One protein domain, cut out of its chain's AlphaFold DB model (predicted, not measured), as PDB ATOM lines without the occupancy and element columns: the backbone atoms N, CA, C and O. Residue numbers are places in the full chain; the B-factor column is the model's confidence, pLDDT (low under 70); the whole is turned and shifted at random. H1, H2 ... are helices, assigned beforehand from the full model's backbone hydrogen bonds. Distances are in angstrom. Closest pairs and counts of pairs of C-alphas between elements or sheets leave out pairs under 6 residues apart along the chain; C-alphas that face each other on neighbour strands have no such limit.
ATOM      1  N   LYS A   2     -10.823 -31.939   1.520       57.25
ATOM      2  CA  LYS A   2     -10.802 -31.477   0.109       57.25
ATOM      3  C   LYS A   2     -12.094 -31.770  -0.659       57.25
ATOM      4  O   LYS A   2     -12.620 -30.866  -1.284       57.25
ATOM      5  N   TYR A   3     -12.642 -32.981  -0.545       62.53
ATOM      6  CA  TYR A   3     -13.924 -33.343  -1.166       62.53
ATOM      7  C   TYR A   3     -15.071 -32.394  -0.766       62.53
ATOM      8  O   TYR A   3     -15.845 -31.967  -1.615       62.53
ATOM      9  N   VAL A   4     -15.137 -31.992   0.508       72.06
ATOM     10  CA  VAL A   4     -16.170 -31.077   1.023       72.06
ATOM     11  C   VAL A   4     -15.975 -29.664   0.466       72.06
ATOM     12  O   VAL A   4     -16.940 -29.039   0.031       72.06
ATOM     13  N   ASN A   5     -14.733 -29.175   0.415       70.81
ATOM     14  CA  ASN A   5     -14.415 -27.857  -0.145       70.81
ATOM     15  C   ASN A   5     -14.618 -27.809  -1.665       70.81
ATOM     16  O   ASN A   5     -15.185 -26.844  -2.177       70.81
ATOM     17  N   THR A   6     -14.229 -28.868  -2.382       66.88
ATOM     18  CA  THR A   6     -14.518 -29.031  -3.807       66.88
ATOM     19  C   THR A   6     -16.022 -29.038  -4.026       66.88
ATOM     20  O   THR A   6     -16.487 -28.258  -4.844       66.88
ATOM     21  N   ARG A   7     -16.805 -29.801  -3.250       70.75
ATOM     22  CA  ARG A   7     -18.272 -29.827  -3.366       70.75
ATOM     23  C   ARG A   7     -18.897 -28.441  -3.161       70.75
ATOM     24  O   ARG A   7     -19.733 -28.051  -3.966       70.75
ATOM     25  N   LYS A   8     -18.454 -27.666  -2.162       77.12
ATOM     26  CA  LYS A   8     -18.904 -26.272  -1.958       77.12
ATOM     27  C   LYS A   8     -18.597 -25.383  -3.165       77.12
ATOM     28  O   LYS A   8     -19.491 -24.725  -3.684       77.12
ATOM     29  N   ARG A   9     -17.361 -25.429  -3.672       75.62
ATOM     30  CA  ARG A   9     -16.954 -24.672  -4.867       75.62
ATOM     31  C   ARG A   9     -17.710 -25.111  -6.124       75.62
ATOM     32  O   ARG A   9     -18.049 -24.275  -6.953       75.62
ATOM     33  N   CYS A  10     -17.973 -26.409  -6.269       72.81
ATOM     34  CA  CYS A  10     -18.770 -26.962  -7.363       72.81
ATOM     35  C   CYS A  10     -20.181 -26.382  -7.333       72.81
ATOM     36  O   CYS A  10     -20.648 -25.903  -8.357       72.81
ATOM     37  N   ILE A  11     -20.821 -26.356  -6.160       78.00
ATOM     38  CA  ILE A  11     -22.144 -25.745  -5.984       78.00
ATOM     39  C   ILE A  11     -22.107 -24.271  -6.412       78.00
ATOM     40  O   ILE A  11     -22.922 -23.877  -7.234       78.00
ATOM     41  N   GLU A  12     -21.125 -23.480  -5.972       81.00
ATOM     42  CA  GLU A  12     -21.014 -22.064  -6.368       81.00
ATOM     43  C   GLU A  12     -20.821 -21.847  -7.880       81.00
ATOM     44  O   GLU A  12     -21.368 -20.896  -8.444       81.00
ATOM     45  N   ILE A  13     -20.023 -22.691  -8.547       79.75
ATOM     46  CA  ILE A  13     -19.813 -22.626 -10.004       79.75
ATOM     47  C   ILE A  13     -21.123 -22.946 -10.724       79.75
ATOM     48  O   ILE A  13     -21.584 -22.158 -11.547       79.75
ATOM     49  N   LEU A  14     -21.756 -24.056 -10.347       78.88
ATOM     50  CA  LEU A  14     -23.012 -24.505 -10.934       78.88
ATOM     51  C   LEU A  14     -24.134 -23.480 -10.712       78.88
ATOM     52  O   LEU A  14     -24.903 -23.211 -11.627       78.88
ATOM     53  N   GLU A  15     -24.189 -22.838  -9.544       77.19
ATOM     54  CA  GLU A  15     -25.132 -21.755  -9.247       77.19
ATOM     55  C   GLU A  15     -24.925 -20.511 -10.111       77.19
ATOM     56  O   GLU A  15     -25.898 -19.861 -10.505       77.19
ATOM     57  N   LYS A  16     -23.671 -20.155 -10.401       80.06
ATOM     58  CA  LYS A  16     -23.357 -19.045 -11.308       80.06
ATOM     59  C   LYS A  16     -23.748 -19.379 -12.740       80.06
ATOM     60  O   LYS A  16     -24.317 -18.521 -13.408       80.06
ATOM     61  N   ASP A  17     -23.484 -20.598 -13.192       79.94
ATOM     62  CA  ASP A  17     -23.814 -21.036 -14.550       79.94
ATOM     63  C   ASP A  17     -25.335 -21.165 -14.749       79.94
ATOM     64  O   ASP A  17     -25.861 -20.732 -15.774       79.94
ATOM     65  N   LEU A  18     -26.065 -21.597 -13.714       74.44
ATOM     66  CA  LEU A  18     -27.533 -21.551 -13.645       74.44
ATOM     67  C   LEU A  18     -28.081 -20.129 -13.809       74.44
ATOM     68  O   LEU A  18     -28.963 -19.899 -14.630       74.44
ATOM     69  N   LYS A  19     -27.535 -19.150 -13.074       77.00
ATOM     70  CA  LYS A  19     -27.941 -17.735 -13.202       77.00
ATOM     71  C   LYS A  19     -27.657 -17.150 -14.588       77.00
ATOM     72  O   LYS A  19     -28.258 -16.145 -14.952       77.00
ATOM     73  N   ARG A  20     -26.731 -17.747 -15.343       77.19
ATOM     74  CA  ARG A  20     -26.368 -17.335 -16.706       77.19
ATOM     75  C   ARG A  20     -27.162 -18.072 -17.787       77.19
ATOM     76  O   ARG A  20     -26.966 -17.760 -18.955       77.19
ATOM     77  N   GLY A  21     -28.034 -19.013 -17.414       74.19
ATOM     78  CA  GLY A  21     -28.844 -19.785 -18.357       74.19
ATOM     79  C   GLY A  21     -28.029 -20.750 -19.222       74.19
ATOM     80  O   GLY A  21     -28.378 -20.965 -20.377       74.19
ATOM     81  N   VAL A  22     -26.919 -21.292 -18.704       74.88
ATOM     82  CA  VAL A  22     -26.080 -22.238 -19.457       74.88
ATOM     83  C   VAL A  22     -26.839 -23.546 -19.700       74.88
ATOM     84  O   VAL A  22     -27.345 -24.161 -18.762       74.88
ATOM     85  N   GLU A  23     -26.887 -23.987 -20.957       76.44
ATOM     86  CA  GLU A  23     -27.502 -25.257 -21.342       76.44
ATOM     87  C   GLU A  23     -26.652 -26.450 -20.867       76.44
ATOM     88  O   GLU A  23     -25.457 -26.555 -21.167       76.44
ATOM     89  N   VAL A  24     -27.271 -27.373 -20.125       79.19
ATOM     90  CA  VAL A  24     -26.593 -28.541 -19.537       79.19
ATOM     91  C   VAL A  24     -26.546 -29.687 -20.547       79.19
ATOM     92  O   VAL A  24     -27.272 -30.673 -20.445       79.19
ATOM     93  N   ASN A  25     -25.682 -29.548 -21.548       84.81
ATOM     94  CA  ASN A  25     -25.448 -30.580 -22.554       84.81
ATOM     95  C   ASN A  25     -24.226 -31.465 -22.214       84.81
ATOM     96  O   ASN A  25     -23.499 -31.249 -21.242       84.81
ATOM     97  N   THR A  26     -23.980 -32.493 -23.033       81.88
ATOM     98  CA  THR A  26     -22.856 -33.428 -22.831       81.88
ATOM     99  C   THR A  26     -21.488 -32.741 -22.846       81.88
ATOM    100  O   THR A  26     -20.600 -33.127 -22.086       81.88
ATOM    101  N   GLU A  27     -21.296 -31.732 -23.694       82.06
ATOM    102  CA  GLU A  27     -20.030 -31.000 -23.795       82.06
ATOM    103  C   GLU A  27     -19.750 -30.194 -22.522       82.06
ATOM    104  O   GLU A  27     -18.626 -30.190 -22.014       82.06
ATOM    105  N   TYR A  28     -20.790 -29.587 -21.952       83.31
ATOM    106  CA  TYR A  28     -20.718 -28.901 -20.670       83.31
ATOM    107  C   TYR A  28     -20.348 -29.858 -19.527       83.31
ATOM    108  O   TYR A  28     -19.417 -29.571 -18.773       83.31
ATOM    109  N   LEU A  29     -20.982 -31.035 -19.445       83.75
ATOM    110  CA  LEU A  29     -20.630 -32.061 -18.453       83.75
ATOM    111  C   LEU A  29     -19.169 -32.527 -18.599       83.75
ATOM    112  O   LEU A  29     -18.454 -32.638 -17.602       83.75
ATOM    113  N   LEU A  30     -18.694 -32.739 -19.833       82.44
ATOM    114  CA  LEU A  30     -17.300 -33.112 -20.104       82.44
ATOM    115  C   LEU A  30     -16.329 -32.008 -19.672       82.44
ATOM    116  O   LEU A  30     -15.293 -32.295 -19.072       82.44
ATOM    117  N   LYS A  31     -16.670 -30.742 -19.933       82.44
ATOM    118  CA  LYS A  31     -15.866 -29.584 -19.530       82.44
ATOM    119  C   LYS A  31     -15.791 -29.445 -18.013       82.44
ATOM    120  O   LYS A  31     -14.707 -29.183 -17.496       82.44
ATOM    121  N   LEU A  32     -16.903 -29.620 -17.301       81.31
ATOM    122  CA  LEU A  32     -16.930 -29.577 -15.838       81.31
ATOM    123  C   LEU A  32     -16.100 -30.707 -15.220       81.31
ATOM    124  O   LEU A  32     -15.355 -30.472 -14.267       81.31
ATOM    125  N   TYR A  33     -16.178 -31.908 -15.786       80.25
ATOM    126  CA  TYR A  33     -15.372 -33.037 -15.341       80.25
ATOM    127  C   TYR A  33     -13.874 -32.790 -15.575       80.25
ATOM    128  O   TYR A  33     -13.076 -32.903 -14.650       80.25
ATOM    129  N   ASP A  34     -13.489 -32.371 -16.781       77.25
ATOM    130  CA  ASP A  34     -12.085 -32.176 -17.169       77.25
ATOM    131  C   ASP A  34     -11.448 -30.919 -16.548       77.25
ATOM    132  O   ASP A  34     -10.295 -30.949 -16.127       77.25
ATOM    133  N   SER A  35     -12.185 -29.807 -16.459       76.75
ATOM    134  CA  SER A  35     -11.645 -28.521 -15.978       76.75
ATOM    135  C   SER A  35     -11.794 -28.329 -14.470       76.75
ATOM    136  O   SER A  35     -11.003 -27.613 -13.855       76.75
ATOM    137  N   HIS A  36     -12.831 -28.919 -13.874       70.56
ATOM    138  CA  HIS A  36     -13.214 -28.662 -12.485       70.56
ATOM    139  C   HIS A  36     -13.320 -29.936 -11.634       70.56
ATOM    140  O   HIS A  36     -13.541 -29.827 -10.429       70.56
ATOM    141  N   GLY A  37     -13.136 -31.126 -12.220       69.00
ATOM    142  CA  GLY A  37     -13.223 -32.401 -11.504       69.00
ATOM    143  C   GLY A  37     -14.630 -32.718 -10.994       69.00
ATOM    144  O   GLY A  37     -14.772 -33.492 -10.047       69.00
ATOM    145  N   ILE A  38     -15.668 -32.089 -11.559       80.62
ATOM    146  CA  ILE A  38     -17.051 -32.273 -11.109       80.62
ATOM    147  C   ILE A  38     -17.620 -33.513 -11.780       80.62
ATOM    148  O   ILE A  38     -17.732 -33.577 -13.003       80.62
ATOM    149  N   ASN A  39     -17.999 -34.491 -10.967       81.06
ATOM    150  CA  ASN A  39     -18.662 -35.685 -11.452       81.06
ATOM    151  C   ASN A  39     -20.065 -35.319 -12.023       81.06
ATOM    152  O   ASN A  39     -20.802 -34.577 -11.364       81.06
ATOM    153  N   PRO A  40     -20.453 -35.819 -13.216       83.38
ATOM    154  CA  PRO A  40     -21.765 -35.545 -13.816       83.38
ATOM    155  C   PRO A  40     -22.952 -35.973 -12.937       83.38
ATOM    156  O   PRO A  40     -23.985 -35.307 -12.949       83.38
ATOM    157  N   GLU A  41     -22.807 -37.015 -12.118       82.69
ATOM    158  CA  GLU A  41     -23.802 -37.436 -11.129       82.69
ATOM    159  C   GLU A  41     -24.044 -36.352 -10.060       82.69
ATOM    160  O   GLU A  41     -25.186 -36.110  -9.672       82.69
ATOM    161  N   LEU A  42     -22.997 -35.635  -9.629       80.06
ATOM    162  CA  LEU A  42     -23.132 -34.508  -8.695       80.06
ATOM    163  C   LEU A  42     -23.823 -33.305  -9.355       80.06
ATOM    164  O   LEU A  42     -24.595 -32.603  -8.703       80.06
ATOM    165  N   VAL A  43     -23.565 -33.067 -10.645       82.44
ATOM    166  CA  VAL A  43     -24.268 -32.032 -11.421       82.44
ATOM    167  C   VAL A  43     -25.756 -32.365 -11.497       82.44
ATOM    168  O   VAL A  43     -26.584 -31.507 -11.199       82.44
ATOM    169  N   LYS A  44     -26.090 -33.620 -11.817       83.94
ATOM    170  CA  LYS A  44     -27.468 -34.113 -11.857       83.94
ATOM    171  C   LYS A  44     -28.181 -33.913 -10.515       83.94
ATOM    172  O   LYS A  44     -29.227 -33.278 -10.493       83.94
ATOM    173  N   GLU A  45     -27.566 -34.317  -9.399       82.44
ATOM    174  CA  GLU A  45     -28.137 -34.136  -8.050       82.44
ATOM    175  C   GLU A  45     -28.495 -32.664  -7.746       82.44
ATOM    176  O   GLU A  45     -29.527 -32.373  -7.141       82.44
ATOM    177  N   ILE A  46     -27.637 -31.717  -8.140       81.06
ATOM    178  CA  ILE A  46     -27.812 -30.287  -7.837       81.06
ATOM    179  C   ILE A  46     -28.879 -29.643  -8.732       81.06
ATOM    180  O   ILE A  46     -29.663 -28.823  -8.251       81.06
ATOM    181  N   PHE A  47     -28.905 -29.996 -10.017       80.19
ATOM    182  CA  PHE A  47     -29.835 -29.422 -10.992       80.19
ATOM    183  C   PHE A  47     -31.245 -30.017 -10.870       80.19
ATOM    184  O   PHE A  47     -32.217 -29.265 -10.952       80.19
ATOM    185  N   GLU A  48     -31.374 -31.311 -10.552       82.00
ATOM    186  CA  GLU A  48     -32.676 -31.949 -10.305       82.00
ATOM    187  C   GLU A  48     -33.378 -31.357  -9.076       82.00
ATOM    188  O   GLU A  48     -34.576 -31.082  -9.125       82.00
ATOM    189  N   LYS A  49     -32.632 -31.025  -8.008       80.50
ATOM    190  CA  LYS A  49     -33.167 -30.286  -6.843       80.50
ATOM    191  C   LYS A  49     -33.722 -28.898  -7.191       80.50
ATOM    192  O   LYS A  49     -34.389 -28.289  -6.361       80.50
ATOM    193  N   ARG A  50     -33.433 -28.382  -8.389       75.88
ATOM    194  CA  ARG A  50     -33.940 -27.103  -8.910       75.88
ATOM    195  C   ARG A  50     -34.888 -27.271 -10.097       75.88
ATOM    196  O   ARG A  50     -35.189 -26.285 -10.761       75.88
ATOM    197  N   GLY A  51     -35.356 -28.492 -10.353       75.12
ATOM    198  CA  GLY A  51     -36.330 -28.784 -11.403       75.12
ATOM    199  C   GLY A  51     -35.761 -28.807 -12.823       75.12
ATOM    200  O   GLY A  51     -36.531 -28.700 -13.771       75.12
ATOM    201  N   ILE A  52     -34.438 -28.932 -12.994       80.12
ATOM    202  CA  ILE A  52     -33.801 -29.045 -14.313       80.12
ATOM    203  C   ILE A  52     -33.375 -30.495 -14.541       80.12
ATOM    204  O   ILE A  52     -32.572 -31.040 -13.783       80.12
ATOM    205  N   GLU A  53     -33.897 -31.112 -15.601       77.94
ATOM    206  CA  GLU A  53     -33.534 -32.473 -15.996       77.94
ATOM    207  C   GLU A  53     -32.124 -32.491 -16.606       77.94
ATOM    208  O   GLU A  53     -31.839 -31.785 -17.574       77.94
ATOM    209  N   VAL A  54     -31.233 -33.321 -16.055       82.31
ATOM    210  CA  VAL A  54     -29.871 -33.506 -16.573       82.31
ATOM    211  C   VAL A  54     -29.705 -34.934 -17.072       82.31
ATOM    212  O   VAL A  54     -29.764 -35.896 -16.301       82.31
ATOM    213  N   ARG A  55     -29.437 -35.080 -18.372       83.25
ATOM    214  CA  ARG A  55     -29.181 -36.379 -19.004       83.25
ATOM    215  C   ARG A  55     -27.685 -36.637 -19.107       83.25
ATOM    216  O   ARG A  55     -26.977 -35.962 -19.850       83.25
ATOM    217  N   ILE A  56     -27.219 -37.644 -18.373       84.62
ATOM    218  CA  ILE A  56     -25.838 -38.126 -18.443       84.62
ATOM    219  C   ILE A  56     -25.772 -39.212 -19.529       84.62
ATOM    220  O   ILE A  56     -26.484 -40.211 -19.414       84.62
ATOM    221  N   PRO A  57     -24.954 -39.053 -20.584       84.94
ATOM    222  CA  PRO A  57     -24.782 -40.085 -21.605       84.94
ATOM    223  C   PRO A  57     -24.169 -41.363 -21.030       84.94
ATOM    224  O   PRO A  57     -23.235 -41.303 -20.230       84.94
ATOM    225  N   SER A  58     -24.628 -42.527 -21.489       83.12
ATOM    226  CA  SER A  58     -24.106 -43.830 -21.051       83.12
ATOM    227  C   SER A  58     -22.630 -44.052 -21.411       83.12
ATOM    228  O   SER A  58     -21.932 -44.809 -20.741       83.12
ATOM    229  N   ASP A  59     -22.124 -43.363 -22.435       85.19
ATOM    230  CA  ASP A  59     -20.739 -43.418 -22.904       85.19
ATOM    231  C   ASP A  59     -19.861 -42.265 -22.377       85.19
ATOM    232  O   ASP A  59     -18.739 -42.070 -22.853       85.19
ATOM    233  N   PHE A  60     -20.328 -41.508 -21.378       84.19
ATOM    234  CA  PHE A  60     -19.646 -40.314 -20.866       84.19
ATOM    235  C   PHE A  60     -18.173 -40.563 -20.491       84.19
ATOM    236  O   PHE A  60     -17.277 -39.887 -20.998       84.19
ATOM    237  N   TYR A  61     -17.895 -41.575 -19.662       80.00
ATOM    238  CA  TYR A  61     -16.529 -41.889 -19.218       80.00
ATOM    239  C   TYR A  61     -15.618 -42.366 -20.360       80.00
ATOM    240  O   TYR A  61     -14.420 -42.079 -20.356       80.00
ATOM    241  N   LYS A  62     -16.181 -43.025 -21.382       81.75
ATOM    242  CA  LYS A  62     -15.444 -43.404 -22.593       81.75
ATOM    243  C   LYS A  62     -15.008 -42.160 -23.376       81.75
ATOM    244  O   LYS A  62     -13.846 -42.052 -23.761       81.75
ATOM    245  N   ARG A  63     -15.891 -41.166 -23.518       82.38
ATOM    246  CA  ARG A  63     -15.566 -39.878 -24.164       82.38
ATOM    247  C   ARG A  63     -14.494 -39.090 -23.407       82.38
ATOM    248  O   ARG A  63     -13.637 -38.472 -24.038       82.38
ATOM    249  N   VAL A  64     -14.500 -39.138 -22.070       82.00
ATOM    250  CA  VAL A  64     -13.437 -38.550 -21.230       82.00
ATOM    251  C   VAL A  64     -12.083 -39.200 -21.531       82.00
ATOM    252  O   VAL A  64     -11.098 -38.498 -21.769       82.00
ATOM    253  N   GLN A  65     -12.024 -40.535 -21.576       76.69
ATOM    254  CA  GLN A  65     -10.795 -41.258 -21.918       76.69
ATOM    255  C   GLN A  65     -10.281 -40.879 -23.315       76.69
ATOM    256  O   GLN A  65      -9.111 -40.517 -23.461       76.69
ATOM    257  N   GLU A  66     -11.154 -40.856 -24.323       80.00
ATOM    258  CA  GLU A  66     -10.799 -40.458 -25.692       80.00
ATOM    259  C   GLU A  66     -10.274 -39.011 -25.778       80.00
ATOM    260  O   GLU A  66      -9.351 -38.724 -26.547       80.00
ATOM    261  N   LEU A  67     -10.820 -38.083 -24.984       75.38
ATOM    262  CA  LEU A  67     -10.344 -36.697 -24.874       75.38
ATOM    263  C   LEU A  67      -8.916 -36.618 -24.312       75.38
ATOM    264  O   LEU A  67      -8.069 -35.913 -24.878       75.38
ATOM    265  N   HIS A  68      -8.622 -37.356 -23.238       72.75
ATOM    266  CA  HIS A  68      -7.278 -37.407 -22.658       72.75
ATOM    267  C   HIS A  68      -6.272 -38.078 -23.603       72.75
ATOM    268  O   HIS A  68      -5.167 -37.558 -23.784       72.75
ATOM    269  N   GLU A  69      -6.659 -39.165 -24.276       66.75
ATOM    270  CA  GLU A  69      -5.829 -39.815 -25.295       66.75
ATOM    271  C   GLU A  69      -5.535 -38.887 -26.481       66.75
ATOM    272  O   GLU A  69      -4.377 -38.748 -26.885       66.75
ATOM    273  N   LYS A  70      -6.545 -38.184 -27.012       63.56
ATOM    274  CA  LYS A  70      -6.368 -37.208 -28.105       63.56
ATOM    275  C   LYS A  70      -5.421 -36.074 -27.714       63.56
ATOM    276  O   LYS A  70      -4.583 -35.673 -28.524       63.56
ATOM    277  N   ARG A  71      -5.507 -35.556 -26.483       62.75
ATOM    278  CA  ARG A  71      -4.585 -34.520 -25.975       62.75
ATOM    279  C   ARG A  71      -3.159 -35.043 -25.816       62.75
ATOM    280  O   ARG A  71      -2.216 -34.330 -26.166       62.75
ATOM    281  N   ARG A  72      -2.997 -36.283 -25.347       54.44
ATOM    282  CA  ARG A  72      -1.697 -36.961 -25.244       54.44
ATOM    283  C   ARG A  72      -1.056 -37.132 -26.627       54.44
ATOM    284  O   ARG A  72       0.065 -36.671 -26.828       54.44
ATOM    285  N   ARG A  73      -1.825 -37.612 -27.613       48.50
ATOM    286  CA  ARG A  73      -1.405 -37.703 -29.026       48.50
ATOM    287  C   ARG A  73      -1.076 -36.336 -29.641       48.50
ATOM    288  O   ARG A  73      -0.100 -36.220 -30.373       48.50
ATOM    289  N   LYS A  74      -1.825 -35.267 -29.322       48.59
ATOM    290  CA  LYS A  74      -1.521 -33.891 -29.780       48.59
ATOM    291  C   LYS A  74      -0.214 -33.336 -29.202       48.59
ATOM    292  O   LYS A  74       0.498 -32.631 -29.913       48.59
ATOM    293  N   LYS A  75       0.116 -33.647 -27.940       47.59
ATOM    294  CA  LYS A  75       1.414 -33.287 -27.334       47.59
ATOM    295  C   LYS A  75       2.573 -34.054 -27.980       47.59
ATOM    296  O   LYS A  75       3.615 -33.460 -28.228       47.59
ATOM    297  N   GLU A  76       2.371 -35.326 -28.318       44.91
ATOM    298  CA  GLU A  76       3.351 -36.151 -29.044       44.91
ATOM    299  C   GLU A  76       3.485 -35.765 -30.535       44.91
ATOM    300  O   GLU A  76       4.536 -35.971 -31.143       44.91
ATOM    301  N   GLY A  77       2.436 -35.175 -31.121       39.06
ATOM    302  CA  GLY A  77       2.302 -34.861 -32.549       39.06
ATOM    303  C   GLY A  77       2.919 -33.542 -33.031       39.06
ATOM    304  O   GLY A  77       2.919 -33.291 -34.231       39.06
ATOM    305  N   ARG A  78       3.504 -32.708 -32.159       42.62
ATOM    306  CA  ARG A  78       4.275 -31.508 -32.572       42.62
ATOM    307  C   ARG A  78       5.700 -31.845 -33.053       42.62
ATOM    308  O   ARG A  78       6.618 -31.040 -32.911       42.62
TER     309      ARG A  78
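This is residues 2 to 78 of the 462 residues of the protein "Alanine--tRNA ligase" of Candidatus Aenigmarchaeota archaeon (UniProt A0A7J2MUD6). Three steeply tilted helices, H1, H2 and H3, gather into a small body, and a fourth, H4, joins it by its first residues on H2 and then sticks out as an arm, with residues 69 to 78 standing free. H1 lies near H2 and H3 but touches neither clearly. The printed part has 77 residues, with four named helices in the order H1, H2, H3, H4 and no named strand; the class is all helix. It is only just loose, close to compact, with a radius of gyration of the C-alphas of 13.9 A, and elongated, spanning 44 by 27 by 21 A.

H1, residues 2 to 19, is close to but not clearly touching H2, residues 26 to 36; their closest C-alphas, of Cys 10 and His 36, are 7.7 A apart, and they run opposite ways at a steep tilt of 43 degrees. H1 is likewise close to but not clearly touching H3, residues 40 to 48, with the C-alphas of Ile 11 and Ile 46 closest at 7.5 A. H2 and H3 touch, closest at the C-alphas of Leu 29 and Pro 40, 5.9 A, at 67 degrees, a tilt only just steep. H4, residues 60 to 76, touches H2 with residues 60 to 64 alone, closest at the C-alphas of Leu 30 and Val 64, 6.8 A. H4 is apart from H1 and H3. In H1, H2, H3 and H4 every O i to N i+4 pair is within hydrogen-bond range.

H1 begins at C-alpha 2 (-10.802, -31.477, 0.109) and is 25.7 A long. H2 measures 14.9 A and H3 12.0 A. H4 is 24.8 A long and ends at C-alpha 76 (3.351, -36.151, -29.044).

The C-alphas of Gly 51 and Arg 78, the two farthest apart, are 45.9 A from each other. The printed part has no cut. The link from H3 to H4, 11 residues, is long. Model confidence is under 70 at residues 2 to 3, 6, 37 and 69 to 78.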